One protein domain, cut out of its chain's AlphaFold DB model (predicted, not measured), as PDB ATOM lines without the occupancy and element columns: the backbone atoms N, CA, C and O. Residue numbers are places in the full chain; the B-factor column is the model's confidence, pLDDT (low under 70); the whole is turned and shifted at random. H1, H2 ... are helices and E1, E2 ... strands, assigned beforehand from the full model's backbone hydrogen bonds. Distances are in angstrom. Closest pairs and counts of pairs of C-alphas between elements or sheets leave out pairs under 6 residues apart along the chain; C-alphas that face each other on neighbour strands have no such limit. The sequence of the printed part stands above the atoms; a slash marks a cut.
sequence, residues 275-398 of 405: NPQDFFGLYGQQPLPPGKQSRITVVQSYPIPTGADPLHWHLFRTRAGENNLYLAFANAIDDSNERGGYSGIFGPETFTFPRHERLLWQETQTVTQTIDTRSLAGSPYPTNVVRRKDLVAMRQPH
ATOM      1  N   ASN A 275      87.521  78.295  35.386       80.38
ATOM      2  CA  ASN A 275      88.314  79.209  36.204       80.38
ATOM      3  C   ASN A 275      89.123  80.154  35.294       80.38
ATOM      4  O   ASN A 275      89.991  79.681  34.550       80.38
ATOM      5  N   PRO A 276      88.899  81.482  35.351       76.62
ATOM      6  CA  PRO A 276      89.607  82.408  34.475       76.62
ATOM      7  C   PRO A 276      91.124  82.404  34.700       76.62
ATOM      8  O   PRO A 276      91.870  82.747  33.789       76.62
ATOM      9  N   GLN A 277      91.604  82.019  35.888       79.56
ATOM     10  CA  GLN A 277      93.047  81.900  36.125       79.56
ATOM     11  C   GLN A 277      93.660  80.750  35.314       79.56
ATOM     12  O   GLN A 277      94.696  80.947  34.683       79.56
ATOM     13  N   ASP A 278      92.986  79.598  35.254       83.94
ATOM     14  CA  ASP A 278      93.461  78.433  34.507       83.94
ATOM     15  C   ASP A 278      93.369  78.665  32.992       83.94
ATOM     16  O   ASP A 278      94.368  78.518  32.290       83.94
ATOM     17  N   PHE A 279      92.208  79.109  32.482       83.19
ATOM     18  CA  PHE A 279      91.998  79.305  31.038       83.19
ATOM     19  C   PHE A 279      93.015  80.274  30.423       83.19
ATOM     20  O   PHE A 279      93.613  79.974  29.393       83.19
ATOM     21  N   PHE A 280      93.236  81.434  31.044       79.75
ATOM     22  CA  PHE A 280      94.191  82.413  30.524       79.75
ATOM     23  C   PHE A 280      95.648  82.067  30.876       79.75
ATOM     24  O   PHE A 280      96.561  82.454  30.139       79.75
ATOM     25  N   GLY A 281      95.868  81.275  31.933       83.38
ATOM     26  CA  GLY A 281      97.163  80.682  32.263       83.38
ATOM     27  C   GLY A 281      97.724  79.813  31.132       83.38
ATOM     28  O   GLY A 281      98.926  79.877  30.872       83.38
ATOM     29  N   LEU A 282      96.863  79.113  30.375       85.94
ATOM     30  CA  LEU A 282      97.242  78.369  29.157       85.94
ATOM     31  C   LEU A 282      97.965  79.237  28.111       85.94
ATOM     32  O   LEU A 282      98.778  78.729  27.344       85.94
ATOM     33  N   TYR A 283      97.684  80.542  28.090       88.12
ATOM     34  CA  TYR A 283      98.253  81.511  27.146       88.12
ATOM     35  C   TYR A 283      99.304  82.429  27.794       88.12
ATOM     36  O   TYR A 283      99.705  83.426  27.192       88.12
ATOM     37  N   GLY A 284      99.728  82.138  29.031       87.12
ATOM     38  CA  GLY A 284     100.664  82.970  29.793       87.12
ATOM     39  C   GLY A 284     100.103  84.337  30.208       87.12
ATOM     40  O   GLY A 284     100.875  85.249  30.501       87.12
ATOM     41  N   GLN A 285      98.777  84.509  30.215       82.81
ATOM     42  CA  GLN A 285      98.119  85.782  30.511       82.81
ATOM     43  C   GLN A 285      97.599  85.838  31.954       82.81
ATOM     44  O   GLN A 285      97.138  84.841  32.505       82.81
ATOM     45  N   GLN A 286      97.609  87.035  32.551       75.50
ATOM     46  CA  GLN A 286      96.909  87.325  33.808       75.50
ATOM     47  C   GLN A 286      95.709  88.245  33.519       75.50
ATOM     48  O   GLN A 286      95.866  89.465  33.469       75.50
ATOM     49  N   PRO A 287      94.512  87.677  33.278       69.12
ATOM     50  CA  PRO A 287      93.381  88.381  32.662       69.12
ATOM     51  C   PRO A 287      92.574  89.214  33.654       69.12
ATOM     52  O   PRO A 287      91.967  90.217  33.293       69.12
ATOM     53  N   LEU A 288      92.522  88.760  34.908       74.25
ATOM     54  CA  LEU A 288      91.771  89.380  35.978       74.25
ATOM     55  C   LEU A 288      92.711  90.375  36.655       74.25
ATOM     56  O   LEU A 288      93.646  89.932  37.327       74.25
ATOM     57  N   PRO A 289      92.463  91.695  36.561       79.94
ATOM     58  CA  PRO A 289      93.258  92.670  37.293       79.94
ATOM     59  C   PRO A 289      93.274  92.324  38.789       79.94
ATOM     60  O   PRO A 289      92.277  91.782  39.294       79.94
ATOM     61  N   PRO A 290      94.353  92.644  39.527       83.00
ATOM     62  CA  PRO A 290      94.402  92.442  40.969       83.00
ATOM     63  C   PRO A 290      93.157  93.005  41.659       83.00
ATOM     64  O   PRO A 290      92.694  94.108  41.358       83.00
ATOM     65  N   GLY A 291      92.585  92.215  42.568       84.62
ATOM     66  CA  GLY A 291      91.456  92.662  43.374       84.62
ATOM     67  C   GLY A 291      91.856  93.870  44.202       84.62
ATOM     68  O   GLY A 291      92.928  93.892  44.803       84.62
ATOM     69  N   LYS A 292      90.981  94.869  44.251       90.62
ATOM     70  CA  LYS A 292      91.201  96.076  45.041       90.62
ATOM     71  C   LYS A 292      89.927  96.481  45.759       90.62
ATOM     72  O   LYS A 292      88.820  96.219  45.280       90.62
ATOM     73  N   GLN A 293      90.114  97.158  46.883       92.31
ATOM     74  CA  GLN A 293      89.074  98.019  47.416       92.31
ATOM     75  C   GLN A 293      89.013  99.288  46.570       92.31
ATOM     76  O   GLN A 293      90.026  99.776  46.065       92.31
ATOM     77  N   SER A 294      87.815  99.806  46.350       90.62
ATOM     78  CA  SER A 294      87.603 101.072  45.651       90.62
ATOM     79  C   SER A 294      86.463 101.815  46.322       90.62
ATOM     80  O   SER A 294      85.463 101.214  46.703       90.62
ATOM     81  N   ARG A 295      86.623 103.125  46.487       90.62
ATOM     82  CA  ARG A 295      85.573 103.997  47.001       90.62
ATOM     83  C   ARG A 295      84.809 104.553  45.806       90.62
ATOM     84  O   ARG A 295      85.383 105.303  45.022       90.62
ATOM     85  N   ILE A 296      83.549 104.160  45.663       90.38
ATOM     86  CA  ILE A 296      82.644 104.691  44.642       90.38
ATOM     87  C   ILE A 296      81.761 105.741  45.310       90.38
ATOM     88  O   ILE A 296      81.292 105.529  46.430       90.38
ATOM     89  N   THR A 297      81.547 106.860  44.621       88.50
ATOM     90  CA  THR A 297      80.600 107.904  45.011       88.50
ATOM     91  C   THR A 297      79.613 108.114  43.868       88.50
ATOM     92  O   THR A 297      80.016 108.199  42.710       88.50
ATOM     93  N   VAL A 298      78.329 108.185  44.202       85.88
ATOM     94  CA  VAL A 298      77.210 108.408  43.280       85.88
ATOM     95  C   VAL A 298      76.527 109.719  43.665       85.88
ATOM     96  O   VAL A 298      76.378 110.003  44.854       85.88
ATOM     97  N   VAL A 299      76.138 110.515  42.667       82.19
ATOM     98  CA  VAL A 299      75.581 111.868  42.829       82.19
ATOM     99  C   VAL A 299      74.226 111.952  42.131       82.19
ATOM    100  O   VAL A 299      74.124 111.591  40.964       82.19
ATOM    101  N   GLN A 300      73.214 112.455  42.832       77.38
ATOM    102  CA  GLN A 300      71.856 112.688  42.323       77.38
ATOM    103  C   GLN A 300      71.871 113.885  41.326       77.38
ATOM    104  O   GLN A 300      72.487 114.908  41.627       77.38
ATOM    105  N   SER A 301      71.286 113.798  40.120       64.50
ATOM    106  CA  SER A 301      71.373 114.843  39.058       64.50
ATOM    107  C   SER A 301      70.155 114.885  38.109       64.50
ATOM    108  O   SER A 301      69.493 113.872  37.917       64.50
ATOM    109  N   TYR A 302      69.865 116.049  37.507       54.22
ATOM    110  CA  TYR A 302      68.611 116.393  36.791       54.22
ATOM    111  C   TYR A 302      68.866 116.923  35.357       54.22
ATOM    112  O   TYR A 302      69.891 117.590  35.177       54.22
ATOM    113  N   PRO A 303      67.957 116.755  34.361       53.53
ATOM    114  CA  PRO A 303      66.711 115.964  34.329       53.53
ATOM    115  C   PRO A 303      66.769 114.706  33.436       53.53
ATOM    116  O   PRO A 303      67.355 114.748  32.356       53.53
ATOM    117  N   ILE A 304      66.060 113.629  33.812       43.59
ATOM    118  CA  ILE A 304      65.752 112.448  32.963       43.59
ATOM    119  C   ILE A 304      64.345 111.897  33.352       43.59
ATOM    120  O   ILE A 304      63.992 112.032  34.523       43.59
ATOM    121  N   PRO A 305      63.510 111.326  32.444       40.25
ATOM    122  CA  PRO A 305      62.116 110.939  32.745       40.25
ATOM    123  C   PRO A 305      61.835 109.422  32.948       40.25
ATOM    124  O   PRO A 305      62.601 108.578  32.494       40.25
ATOM    125  N   THR A 306      60.634 109.124  33.494       37.38
ATOM    126  CA  THR A 306      59.891 107.825  33.662       37.38
ATOM    127  C   THR A 306      60.043 107.047  35.002       37.38
ATOM    128  O   THR A 306      61.134 106.961  35.550       37.38
ATOM    129  N   GLY A 307      58.913 106.555  35.568       47.69
ATOM    130  CA  GLY A 307      58.749 105.990  36.944       47.69
ATOM    131  C   GLY A 307      58.624 104.444  37.027       47.69
ATOM    132  O   GLY A 307      58.902 103.783  36.032       47.69
ATOM    133  N   ALA A 308      58.218 103.790  38.137       37.41
ATOM    134  CA  ALA A 308      57.521 104.235  39.367       37.41
ATOM    135  C   ALA A 308      57.841 103.383  40.645       37.41
ATOM    136  O   ALA A 308      58.481 102.345  40.525       37.41
ATOM    137  N   ASP A 309      57.348 103.860  41.809       53.09
ATOM    138  CA  ASP A 309      57.242 103.327  43.205       53.09
ATOM    139  C   ASP A 309      58.466 102.655  43.917       53.09
ATOM    140  O   ASP A 309      59.218 101.917  43.284       53.09
ATOM    141  N   PRO A 310      58.735 102.879  45.233       47.00
ATOM    142  CA  PRO A 310      60.124 102.795  45.708       47.00
ATOM    143  C   PRO A 310      60.500 101.723  46.762       47.00
ATOM    144  O   PRO A 310      61.573 101.120  46.677       47.00
ATOM    145  N   LEU A 311      59.708 101.511  47.823       51.16
ATOM    146  CA  LEU A 311      60.281 101.274  49.172       51.16
ATOM    147  C   LEU A 311      60.825  99.862  49.510       51.16
ATOM    148  O   LEU A 311      61.250  99.622  50.643       51.16
ATOM    149  N   HIS A 312      60.888  98.938  48.547       53.31
ATOM    150  CA  HIS A 312      61.712  97.715  48.653       53.31
ATOM    151  C   HIS A 312      62.182  97.170  47.295       53.31
ATOM    152  O   HIS A 312      63.135  96.395  47.243       53.31
ATOM    153  N   TRP A 313      61.575  97.576  46.181       64.44
ATOM    154  CA  TRP A 313      61.771  96.929  44.886       64.44
ATOM    155  C   TRP A 313      62.529  97.864  43.952       64.44
ATOM    156  O   TRP A 313      61.973  98.819  43.429       64.44
ATOM    157  N   HIS A 314      63.823  97.607  43.743       73.62
ATOM    158  CA  HIS A 314      64.621  98.420  42.831       73.62
ATOM    159  C   HIS A 314      65.228  97.567  41.725       73.62
ATOM    160  O   HIS A 314      66.049  96.693  41.999       73.62
ATOM    161  N   LEU A 315      64.899  97.884  40.469       81.88
ATOM    162  CA  LEU A 315      65.438  97.197  39.292       81.88
ATOM    163  C   LEU A 315      66.974  97.067  39.320       81.88
ATOM    164  O   LEU A 315      67.503  96.012  38.988       81.88
ATOM    165  N   PHE A 316      67.711  98.088  39.771       86.75
ATOM    166  CA  PHE A 316      69.175  98.017  39.857       86.75
ATOM    167  C   PHE A 316      69.690  97.046  40.926       86.75
ATOM    168  O   PHE A 316      70.765  96.482  40.742       86.75
ATOM    169  N   ARG A 317      68.914  96.764  41.983       86.75
ATOM    170  CA  ARG A 317      69.206  95.675  42.926       86.75
ATOM    171  C   ARG A 317      69.042  94.313  42.246       86.75
ATOM    172  O   ARG A 317      69.936  93.479  42.363       86.75
ATOM    173  N   THR A 318      67.964  94.127  41.477       89.12
ATOM    174  CA  THR A 318      67.746  92.936  40.633       89.12
ATOM    175  C   THR A 318      68.921  92.734  39.668       89.12
ATOM    176  O   THR A 318      69.523  91.664  39.642       89.12
ATOM    177  N   ARG A 319      69.323  93.791  38.938       92.38
ATOM    178  CA  ARG A 319      70.451  93.758  37.986       92.38
ATOM    179  C   ARG A 319      71.805  93.500  38.652       92.38
ATOM    180  O   ARG A 319      72.618  92.779  38.078       92.38
ATOM    181  N   ALA A 320      72.058  94.076  39.829       93.00
ATOM    182  CA  ALA A 320      73.284  93.849  40.596       93.00
ATOM    183  C   ALA A 320      73.403  92.385  41.045       93.00
ATOM    184  O   ALA A 320      74.444  91.756  40.829       93.00
ATOM    185  N   GLY A 321      72.311  91.834  41.585       91.94
ATOM    186  CA  GLY A 321      72.206  90.442  42.013       91.94
ATOM    187  C   GLY A 321      72.364  89.453  40.859       91.94
ATOM    188  O   GLY A 321      73.315  88.678  40.850       91.94
ATOM    189  N   GLU A 322      71.492  89.512  39.845       92.56
ATOM    190  CA  GLU A 322      71.445  88.525  38.745       92.56
ATOM    191  C   GLU A 322      72.738  88.454  37.903       92.56
ATOM    192  O   GLU A 322      72.997  87.440  37.254       92.56
ATOM    193  N   ASN A 323      73.571  89.502  37.941       93.38
ATOM    194  CA  ASN A 323      74.869  89.571  37.259       93.38
ATOM    195  C   ASN A 323      76.077  89.484  38.216       93.38
ATOM    196  O   ASN A 323      77.219  89.658  37.773       93.38
ATOM    197  N   ASN A 324      75.844  89.292  39.521       93.44
ATOM    198  CA  ASN A 324      76.820  89.401  40.613       93.44
ATOM    199  C   ASN A 324      77.819  90.555  40.410       93.44
ATOM    200  O   ASN A 324      79.024  90.347  40.229       93.44
ATOM    201  N   LEU A 325      77.332  91.791  40.358       93.94
ATOM    202  CA  LEU A 325      78.161  92.992  40.228       93.94
ATOM    203  C   LEU A 325      77.733  94.078  41.211       93.94
ATOM    204  O   LEU A 325      76.583  94.127  41.627       93.94
ATOM    205  N   TYR A 326      78.667  94.960  41.567       94.12
ATOM    206  CA  TYR A 326      78.291  96.230  42.179       94.12
ATOM    207  C   TYR A 326      77.725  97.133  41.085       94.12
ATOM    208  O   TYR A 326      78.432  97.432  40.120       94.12
ATOM    209  N   LEU A 327      76.474  97.567  41.233       93.06
ATOM    210  CA  LEU A 327      75.837  98.503  40.308       93.06
ATOM    211  C   LEU A 327      75.787  99.880  40.968       93.06
ATOM    212  O   LEU A 327      75.197 100.031  42.030       93.06
ATOM    213  N   ALA A 328      76.418 100.875  40.354       92.44
ATOM    214  CA  ALA A 328      76.335 102.269  40.777       92.44
ATOM    215  C   ALA A 328      75.402 103.025  39.819       92.44
ATOM    216  O   ALA A 328      75.659 103.047  38.616       92.44
ATOM    217  N   PHE A 329      74.327 103.615  40.337       87.38
ATOM    218  CA  PHE A 329      73.305 104.301  39.542       87.38
ATOM    219  C   PHE A 329      72.925 105.644  40.168       87.38
ATOM    220  O   PHE A 329      72.646 105.704  41.361       87.38
ATOM    221  N   ALA A 330      72.901 106.699  39.357       85.31
ATOM    222  CA  ALA A 330      72.556 108.066  39.740       85.31
ATOM    223  C   ALA A 330      71.186 108.464  39.168       85.31
ATOM    224  O   ALA A 330      70.909 108.168  38.008       85.31
ATOM    225  N   ASN A 331      70.368 109.172  39.952       76.62
ATOM    226  CA  ASN A 331      69.010 109.590  39.579       76.62
ATOM    227  C   ASN A 331      68.687 111.034  40.012       76.62
ATOM    228  O   ASN A 331      69.480 111.659  40.710       76.62
ATOM    229  N   ALA A 332      67.524 111.561  39.627       73.31
ATOM    230  CA  ALA A 332      66.997 112.855  40.064       73.31
ATOM    231  C   ALA A 332      66.015 112.721  41.247       73.31
ATOM    232  O   ALA A 332      65.466 111.651  41.502       73.31
ATOM    233  N   ILE A 333      65.797 113.818  41.979       69.19
ATOM    234  CA  ILE A 333      64.724 113.941  42.985       69.19
ATOM    235  C   ILE A 333      63.445 114.384  42.285       69.19
ATOM    236  O   ILE A 333      63.501 115.143  41.318       69.19
ATOM    237  N   ASP A 334      62.313 113.948  42.824       64.38
ATOM    238  CA  ASP A 334      60.995 114.464  42.492       64.38
ATOM    239  C   ASP A 334      60.306 114.984  43.764       64.38
ATOM    240  O   ASP A 334      59.917 114.199  44.635       64.38
ATOM    241  N   ASP A 335      60.162 116.309  43.848       57.91
ATOM    242  CA  ASP A 335      59.504 117.016  44.956       57.91
ATOM    243  C   ASP A 335      57.973 116.831  44.952       57.91
ATOM    244  O   ASP A 335      57.309 117.174  45.932       57.91
ATOM    245  N   SER A 336      57.384 116.288  43.875       59.94
ATOM    246  CA  SER A 336      55.938 116.028  43.803       59.94
ATOM    247  C   SER A 336      55.492 114.777  44.572       59.94
ATOM    248  O   SER A 336      54.294 114.539  44.691       59.94
ATOM    249  N   ASN A 337      56.434 113.997  45.123       53.50
ATOM    250  CA  ASN A 337      56.217 112.701  45.788       53.50
ATOM    251  C   ASN A 337      55.605 111.584  44.916       53.50
ATOM    252  O   ASN A 337      55.485 110.460  45.397       53.50
ATOM    253  N   GLU A 338      55.269 111.829  43.647       49.56
ATOM    254  CA  GLU A 338      54.623 110.830  42.785       49.56
ATOM    255  C   GLU A 338      55.617 109.888  42.075       49.56
ATOM    256  O   GLU A 338      55.218 108.824  41.602       49.56
ATOM    257  N   ARG A 339      56.902 110.267  41.935       54.09
ATOM    258  CA  ARG A 339      57.877 109.565  41.065       54.09
ATOM    259  C   ARG A 339      59.294 109.519  41.645       54.09
ATOM    260  O   ARG A 339      60.276 109.611  40.908       54.09
ATOM    261  N   GLY A 340      59.420 109.374  42.963       53.06
ATOM    262  CA  GLY A 340      60.725 109.298  43.619       53.06
ATOM    263  C   GLY A 340      61.557 108.101  43.134       53.06
ATOM    264  O   GLY A 340      61.127 106.953  43.224       53.06
ATOM    265  N   GLY A 341      62.770 108.371  42.647       56.84
ATOM    266  CA  GLY A 341      63.754 107.360  42.262       56.84
ATOM    267  C   GLY A 341      65.052 107.489  43.062       56.84
ATOM    268  O   GLY A 341      65.436 108.583  43.480       56.84
ATOM    269  N   TYR A 342      65.751 106.371  43.279       70.50
ATOM    270  CA  TYR A 342      66.979 106.356  44.081       70.50
ATOM    271  C   TYR A 342      68.231 106.578  43.234       70.50
ATOM    272  O   TYR A 342      68.383 105.969  42.176       70.50
ATOM    273  N   SER A 343      69.191 107.329  43.775       84.25
ATOM    274  CA  SER A 343      70.607 107.049  43.516       84.25
ATOM    275  C   SER A 343      71.093 105.957  44.466       84.25
ATOM    276  O   SER A 343      70.665 105.895  45.618       84.25
ATOM    277  N   GLY A 344      72.034 105.119  44.046       89.06
ATOM    278  CA  GLY A 344      72.562 104.078  44.919       89.06
ATOM    279  C   GLY A 344      73.772 103.325  44.389       89.06
ATOM    280  O   GLY A 344      74.114 103.373  43.207       89.06
ATOM    281  N   ILE A 345      74.408 102.604  45.307       92.25
ATOM    282  CA  ILE A 345      75.392 101.562  45.038       92.25
ATOM    283  C   ILE A 345      74.780 100.263  45.569       92.25
ATOM    284  O   ILE A 345      74.568 100.112  46.773       92.25
ATOM    285  N   PHE A 346      74.447  99.354  44.658       91.25
ATOM    286  CA  PHE A 346      73.760  98.093  44.927       91.25
ATOM    287  C   PHE A 346      74.771  96.944  44.992       91.25
ATOM    288  O   PHE A 346      75.706  96.894  44.188       91.25
ATOM    289  N   GLY A 347      74.589  96.043  45.959       90.44
ATOM    290  CA  GLY A 347      75.499  94.924  46.212       90.44
ATOM    291  C   GLY A 347      75.293  93.723  45.268       90.44
ATOM    292  O   GLY A 347      74.174  93.498  44.806       90.44
ATOM    293  N   PRO A 348      76.349  92.931  45.000       92.44
ATOM    294  CA  PRO A 348      76.316  91.779  44.093       92.44
ATOM    295  C   PRO A 348      75.713  90.493  44.691       92.44
ATOM    296  O   PRO A 348      75.459  89.540  43.951       92.44
ATOM    297  N   GLU A 349      75.539  90.414  46.014       87.56
ATOM    298  CA  GLU A 349      75.002  89.235  46.697       87.56
ATOM    299  C   GLU A 349      73.462  89.207  46.677       87.56
ATOM    300  O   GLU A 349      72.799  90.008  47.341       87.56
ATOM    301  N   THR A 350      72.875  88.242  45.961       81.38
ATOM    302  CA  THR A 350      71.415  88.022  45.944       81.38
ATOM    303  C   THR A 350      70.875  87.458  47.257       81.38
ATOM    304  O   THR A 350      69.804  87.872  47.693       81.38
ATOM    305  N   PHE A 351      71.616  86.541  47.883       77.75
ATOM    306  CA  PHE A 351      71.148  85.696  48.990       77.75
ATOM    307  C   PHE A 351      71.711  86.111  50.362       77.75
ATOM    308  O   PHE A 351      71.771  85.302  51.286       77.75
ATOM    309  N   THR A 352      72.188  87.350  50.504       76.19
ATOM    310  CA  THR A 352      72.806  87.848  51.744       76.19
ATOM    311  C   THR A 352      72.040  89.050  52.276       76.19
ATOM    312  O   THR A 352      71.895  90.060  51.588       76.19
ATOM    313  N   PHE A 353      71.575  88.937  53.520       70.50
ATOM    314  CA  PHE A 353      70.754  89.939  54.192       70.50
ATOM    315  C   PHE A 353      71.359  90.299  55.563       70.50
ATOM    316  O   PHE A 353      71.738  89.391  56.303       70.50
ATOM    317  N   PRO A 354      71.457  91.596  55.924       74.12
ATOM    318  CA  PRO A 354      71.165  92.763  55.086       74.12
ATOM    319  C   PRO A 354      72.131  92.872  53.892       74.12
ATOM    320  O   PRO A 354      73.309  92.528  53.997       74.12
ATOM    321  N   ARG A 355      71.626  93.353  52.749       77.94
ATOM    322  CA  ARG A 355      72.411  93.499  51.512       77.94
ATOM    323  C   ARG A 355      73.507  94.559  51.679       77.94
ATOM    324  O   ARG A 355      73.315  95.569  52.360       77.94
ATOM    325  N   HIS A 356      74.656  94.365  51.027       84.69
ATOM    326  CA  HIS A 356      75.768  95.320  51.072       84.69
ATOM    327  C   HIS A 356      75.560  96.476  50.076       84.69
ATOM    328  O   HIS A 356      76.209  96.557  49.034       84.69
ATOM    329  N   GLU A 357      74.648  97.387  50.409       87.31
ATOM    330  CA  GLU A 357      74.243  98.512  49.556       87.31
ATOM    331  C   GLU A 357      74.181  99.851  50.312       87.31
ATOM    332  O   GLU A 357      74.201  99.914  51.551       87.31
ATOM    333  N   ARG A 358      74.132 100.949  49.553       87.75
ATOM    334  CA  ARG A 358      73.957 102.320  50.048       87.75
ATOM    335  C   ARG A 358      73.099 103.118  49.068       87.75
ATOM    336  O   ARG A 358      73.454 103.213  47.898       87.75
ATOM    337  N   LEU A 359      72.005 103.708  49.546       84.06
ATOM    338  CA  LEU A 359      70.986 104.379  48.728       84.06
ATOM    339  C   LEU A 359      70.770 105.830  49.189       84.06
ATOM    340  O   LEU A 359      70.968 106.128  50.365       84.06
ATOM    341  N   LEU A 360      70.332 106.699  48.275       82.00
ATOM    342  CA  LEU A 360      69.753 108.019  48.552       82.00
ATOM    343  C   LEU A 360      68.291 108.020  48.137       82.00
ATOM    344  O   LEU A 360      67.961 107.557  47.045       82.00
ATOM    345  N   TRP A 361      67.443 108.595  48.978       75.56
ATOM    346  CA  TRP A 361      66.017 108.737  48.734       75.56
ATOM    347  C   TRP A 361      65.634 110.212  48.798       75.56
ATOM    348  O   TRP A 361      65.877 110.834  49.821       75.56
ATOM    349  N   GLN A 362      65.075 110.760  47.713       70.88
ATOM    350  CA  GLN A 362      64.520 112.124  47.639       70.88
ATOM    351  C   GLN A 362      65.408 113.272  48.194       70.88
ATOM    352  O   GLN A 362      64.906 114.330  48.556       70.88
ATOM    353  N   GLU A 363      66.735 113.105  48.223       72.00
ATOM    354  CA  GLU A 363      67.675 114.057  48.837       72.00
ATOM    355  C   GLU A 363      68.827 114.442  47.890       72.00
ATOM    356  O   GLU A 363      69.419 113.590  47.220       72.00
ATOM    357  N   THR A 364      69.193 115.735  47.853       79.88
ATOM    358  CA  THR A 364      70.296 116.245  47.010       79.88
ATOM    359  C   THR A 364      71.625 115.986  47.704       79.88
ATOM    360  O   THR A 364      72.199 116.865  48.346       79.88
ATOM    361  N   GLN A 365      72.098 114.747  47.617       83.44
ATOM    362  CA  GLN A 365      73.303 114.296  48.303       83.44
ATOM    363  C   GLN A 365      74.194 113.425  47.411       83.44
ATOM    364  O   GLN A 365      73.903 113.145  46.245       83.44
ATOM    365  N   THR A 366      75.319 112.999  47.987       88.19
ATOM    366  CA  THR A 366      76.219 112.012  47.394       88.19
ATOM    367  C   THR A 366      76.304 110.795  48.300       88.19
ATOM    368  O   THR A 366      76.633 110.934  49.479       88.19
ATOM    369  N   VAL A 367      76.104 109.598  47.756       88.38
ATOM    370  CA  VAL A 367      76.279 108.355  48.511       88.38
ATOM    371  C   VAL A 367      77.606 107.712  48.166       88.38
ATOM    372  O   VAL A 367      78.019 107.689  47.010       88.38
ATOM    373  N   THR A 368      78.311 107.226  49.184       91.81
ATOM    374  CA  THR A 368      79.654 106.663  49.044       91.81
ATOM    375  C   THR A 368      79.727 105.289  49.695       91.81
ATOM    376  O   THR A 368      79.308 105.121  50.840       91.81
ATOM    377  N   GLN A 369      80.313 104.322  48.991       92.94
ATOM    378  CA  GLN A 369      80.543 102.970  49.497       92.94
ATOM    379  C   GLN A 369      81.943 102.484  49.113       92.94
ATOM    380  O   GLN A 369      82.433 102.735  48.010       92.94
ATOM    381  N   THR A 370      82.587 101.767  50.033       92.62
ATOM    382  CA  THR A 370      83.788 100.986  49.727       92.62
ATOM    383  C   THR A 370      83.347  99.644  49.164       92.62
ATOM    384  O   THR A 370      82.792  98.822  49.889       92.62
ATOM    385  N   ILE A 371      83.602  99.415  47.880       93.12
ATOM    386  CA  ILE A 371      83.442  98.100  47.263       93.12
ATOM    387  C   ILE A 371      84.715  97.280  47.476       93.12
ATOM    388  O   ILE A 371      85.822  97.822  47.403       93.12
ATOM    389  N   ASP A 372      84.572  95.979  47.718       90.19
ATOM    390  CA  ASP A 372      85.698  95.047  47.775       90.19
ATOM    391  C   ASP A 372      85.529  93.941  46.733       90.19
ATOM    392  O   ASP A 372      84.526  93.228  46.700       90.19
ATOM    393  N   THR A 373      86.531  93.818  45.867       93.00
ATOM    394  CA  THR A 373      86.594  92.813  44.796       93.00
ATOM    395  C   THR A 373      87.729  91.810  45.013       93.00
ATOM    396  O   THR A 373      88.022  91.008  44.124       93.00
ATOM    397  N   ARG A 374      88.422  91.861  46.160       92.19
ATOM    398  CA  ARG A 374      89.525  90.950  46.494       92.19
ATOM    399  C   ARG A 374      88.998  89.556  46.799       92.19
ATOM    400  O   ARG A 374      87.972  89.401  47.451       92.19
ATOM    401  N   SER A 375      89.727  88.547  46.331       89.50
ATOM    402  CA  SER A 375      89.592  87.169  46.815       89.50
ATOM    403  C   SER A 375      90.567  86.920  47.965       89.50
ATOM    404  O   SER A 375      91.492  87.711  48.168       89.50
ATOM    405  N   LEU A 376      90.363  85.834  48.711       89.19
ATOM    406  CA  LEU A 376      91.286  85.404  49.760       89.19
ATOM    407  C   LEU A 376      92.683  85.171  49.168       89.19
ATOM    408  O   LEU A 376      92.830  84.563  48.105       89.19
ATOM    409  N   ALA A 377      93.710  85.673  49.856       85.50
ATOM    410  CA  ALA A 377      95.092  85.538  49.415       85.50
ATOM    411  C   ALA A 377      95.498  84.056  49.342       85.50
ATOM    412  O   ALA A 377      95.188  83.279  50.242       85.50
ATOM    413  N   GLY A 378      96.185  83.671  48.264       82.44
ATOM    414  CA  GLY A 378      96.618  82.288  48.034       82.44
ATOM    415  C   GLY A 378      95.520  81.318  47.578       82.44
ATOM    416  O   GLY A 378      95.819  80.143  47.389       82.44
ATOM    417  N   SER A 379      94.274  81.765  47.375       85.56
ATOM    418  CA  SER A 379      93.234  80.897  46.810       85.56
ATOM    419  C   SER A 379      93.440  80.694  45.296       85.56
ATOM    420  O   SER A 379      93.553  81.692  44.582       85.56
ATOM    421  N   PRO A 380      93.456  79.441  44.788       81.81
ATOM    422  CA  PRO A 380      93.571  79.151  43.352       81.81
ATOM    423  C   PRO A 380      92.264  79.392  42.574       81.81
ATOM    424  O   PRO A 380      92.258  79.377  41.345       81.81
ATOM    425  N   TYR A 381      91.157  79.631  43.282       85.00
ATOM    426  CA  TYR A 381      89.876  80.025  42.703       85.00
ATOM    427  C   TYR A 381      89.485  81.415  43.213       85.00
ATOM    428  O   TYR A 381      89.787  81.768  44.359       85.00
ATOM    429  N   PRO A 382      88.770  82.229  42.421       86.81
ATOM    430  CA  PRO A 382      88.182  83.450  42.942       86.81
ATOM    431  C   PRO A 382      87.200  83.134  44.077       86.81
ATOM    432  O   PRO A 382      86.339  82.270  43.941       86.81
ATOM    433  N   THR A 383      87.292  83.849  45.198       89.56
ATOM    434  CA  THR A 383      86.412  83.636  46.368       89.56
ATOM    435  C   THR A 383      85.355  84.728  46.522       89.56
ATOM    436  O   THR A 383      84.408  84.573  47.284       89.56
ATOM    437  N   ASN A 384      85.525  85.847  45.815       91.19
ATOM    438  CA  ASN A 384      84.611  86.983  45.814       91.19
ATOM    439  C   ASN A 384      83.510  86.768  44.770       91.19
ATOM    440  O   ASN A 384      83.828  86.447  43.623       91.19
ATOM    441  N   VAL A 385      82.243  86.994  45.132       90.81
ATOM    442  CA  VAL A 385      81.089  86.748  44.247       90.81
ATOM    443  C   VAL A 385      81.195  87.506  42.911       90.81
ATOM    444  O   VAL A 385      80.859  86.961  41.863       90.81
ATOM    445  N   VAL A 386      81.781  88.714  42.901       91.44
ATOM    446  CA  VAL A 386      81.956  89.531  41.682       91.44
ATOM    447  C   VAL A 386      82.954  88.913  40.705       91.44
ATOM    448  O   VAL A 386      82.889  89.178  39.506       91.44
ATOM    449  N   ARG A 387      83.880  88.086  41.203       88.56
ATOM    450  CA  ARG A 387      84.851  87.350  40.383       88.56
ATOM    451  C   ARG A 387      84.406  85.931  40.051       88.56
ATOM    452  O   ARG A 387      84.788  85.437  39.000       88.56
ATOM    453  N   ARG A 388      83.642  85.293  40.943       87.94
ATOM    454  CA  ARG A 388      83.052  83.963  40.726       87.94
ATOM    455  C   ARG A 388      81.933  83.989  39.698       87.94
ATOM    456  O   ARG A 388      81.839  83.071  38.900       87.94
ATOM    457  N   LYS A 389      81.117  85.052  39.718       89.56
ATOM    458  CA  LYS A 389      79.990  85.247  38.803       89.56
ATOM    459  C   LYS A 389      79.000  84.079  38.816       89.56
ATOM    460  O   LYS A 389      78.517  83.682  37.766       89.56
ATOM    461  N   ASP A 390      78.681  83.555  39.998       88.75
ATOM    462  CA  ASP A 390      77.906  82.319  40.164       88.75
ATOM    463  C   ASP A 390      76.583  82.313  39.362       88.75
ATOM    464  O   ASP A 390      76.340  81.388  38.595       88.75
ATOM    465  N   LEU A 391      75.775  83.382  39.417       90.81
ATOM    466  CA  LEU A 391      74.520  83.497  38.648       90.81
ATOM    467  C   LEU A 391      74.717  83.772  37.145       90.81
ATOM    468  O   LEU A 391      73.769  83.673  36.369       90.81
ATOM    469  N   VAL A 392      75.933  84.105  36.705       91.38
ATOM    470  CA  VAL A 392      76.297  84.185  35.277       91.38
ATOM    471  C   VAL A 392      76.869  82.847  34.788       91.38
ATOM    472  O   VAL A 392      76.649  82.469  33.647       91.38
ATOM    473  N   ALA A 393      77.545  82.087  35.650       89.88
ATOM    474  CA  ALA A 393      77.998  80.729  35.353       89.88
ATOM    475  C   ALA A 393      76.846  79.701  35.364       89.88
ATOM    476  O   ALA A 393      76.944  78.668  34.714       89.88
ATOM    477  N   MET A 394      75.742  79.993  36.065       90.69
ATOM    478  CA  MET A 394      74.505  79.193  36.050       90.69
ATOM    479  C   MET A 394      73.588  79.467  34.843       90.69
ATOM    480  O   MET A 394      72.514  78.877  34.759       90.69
ATOM    481  N   ARG A 395      73.969  80.368  33.927       91.69
ATOM    482  CA  ARG A 395      73.215  80.656  32.693       91.69
ATOM    483  C   ARG A 395      73.170  79.410  31.805       91.69
ATOM    484  O   ARG A 395      74.028  78.538  31.899       91.69
ATOM    485  N   GLN A 396      72.202  79.350  30.895       91.50
ATOM    486  CA  GLN A 396      72.018  78.213  29.986       91.50
ATOM    487  C   GLN A 396      71.970  78.644  28.508       91.50
ATOM    488  O   GLN A 396      70.913  78.572  27.875       91.50
ATOM    489  N   PRO A 397      73.112  79.057  27.912       91.62
ATOM    490  CA  PRO A 397      73.187  79.533  26.524       91.62
ATOM    491  C   PRO A 397      72.583  78.606  25.464       91.62
ATOM    492  O   PRO A 397      72.071  79.073  24.445       91.62
ATOM    493  N   HIS A 398      72.565  77.293  25.712       90.25
ATOM    494  CA  HIS A 398      71.944  76.307  24.825       90.25
ATOM    495  C   HIS A 398      70.423  76.504  24.648       90.25
ATOM    496  O   HIS A 398      69.893  76.176  23.586       90.25
TER     497      HIS A 398
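Overview. This is residues 275 to 398 of the 405 residues of the protein "Aliphatic amidase amiE" of Yersinia enterocolitica subsp. enterocolitica (UniProt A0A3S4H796). What is the picture? With little regular structure, a small sandwich forms the core: meander E2-E3-E4, antiparallel neighbours in turn, faces antiparallel pair E1-E5, and H2 packs on E2 and E3 of the meander, with no C-alpha pair within 10 A to E4. How large? The 124 printed residues, in order H1 E1 H2 E2 E3 E4 E5 H3 H4, are mixed, under half in named elements, and loose, radius of gyration of the C-alphas 17.4 A, spanning 57 by 35 by 27 A.

Arrangement. Where is H1? H1, residues 276 to 281, is apart from H2, residues 315 to 322; in both, every O i to N i+4 pair is within hydrogen-bond range. How do strands pair? E1, residues 293 to 299, and E5, residues 366 to 372, have N 296 and O 369 3.0 A apart. E2, residues 327 to 329, and E3, residues 343 to 346, form a hairpin, N 329 to O 344 2.9 A; E3 and E4, residues 358 to 360, form another, N 345 to O 358 2.8 A. What joins the layers? The closest C-alphas of E4 and E5, Leu 360 and Val 367, are 6.5 A apart. H2 is on the three-stranded sheet, height 7.8 A, with closest C-alphas Ala 320 and Leu 327 at 5.3 A.

Along the chain. Where does H1 begin? C-alpha 276 is at (89.607, 82.408, 34.475). Which elements are long? E1 measures 19.9 A, E5 19.4 A and H2 10.6 A. Where are the last helices? H3, residues 385 to 388, and H4, residues 390 to 393, are too short for O i to N i+4 pairs; C-alpha 393 is at (77.998, 80.729, 35.353).

Size, cuts and confidence. Any cut? The printed part has no cut; the links E1 to H2 and E2 to E3, among others, are long. Where is confidence low? Residue 287, residues 301 to 313 and 333 to 341 are under 70.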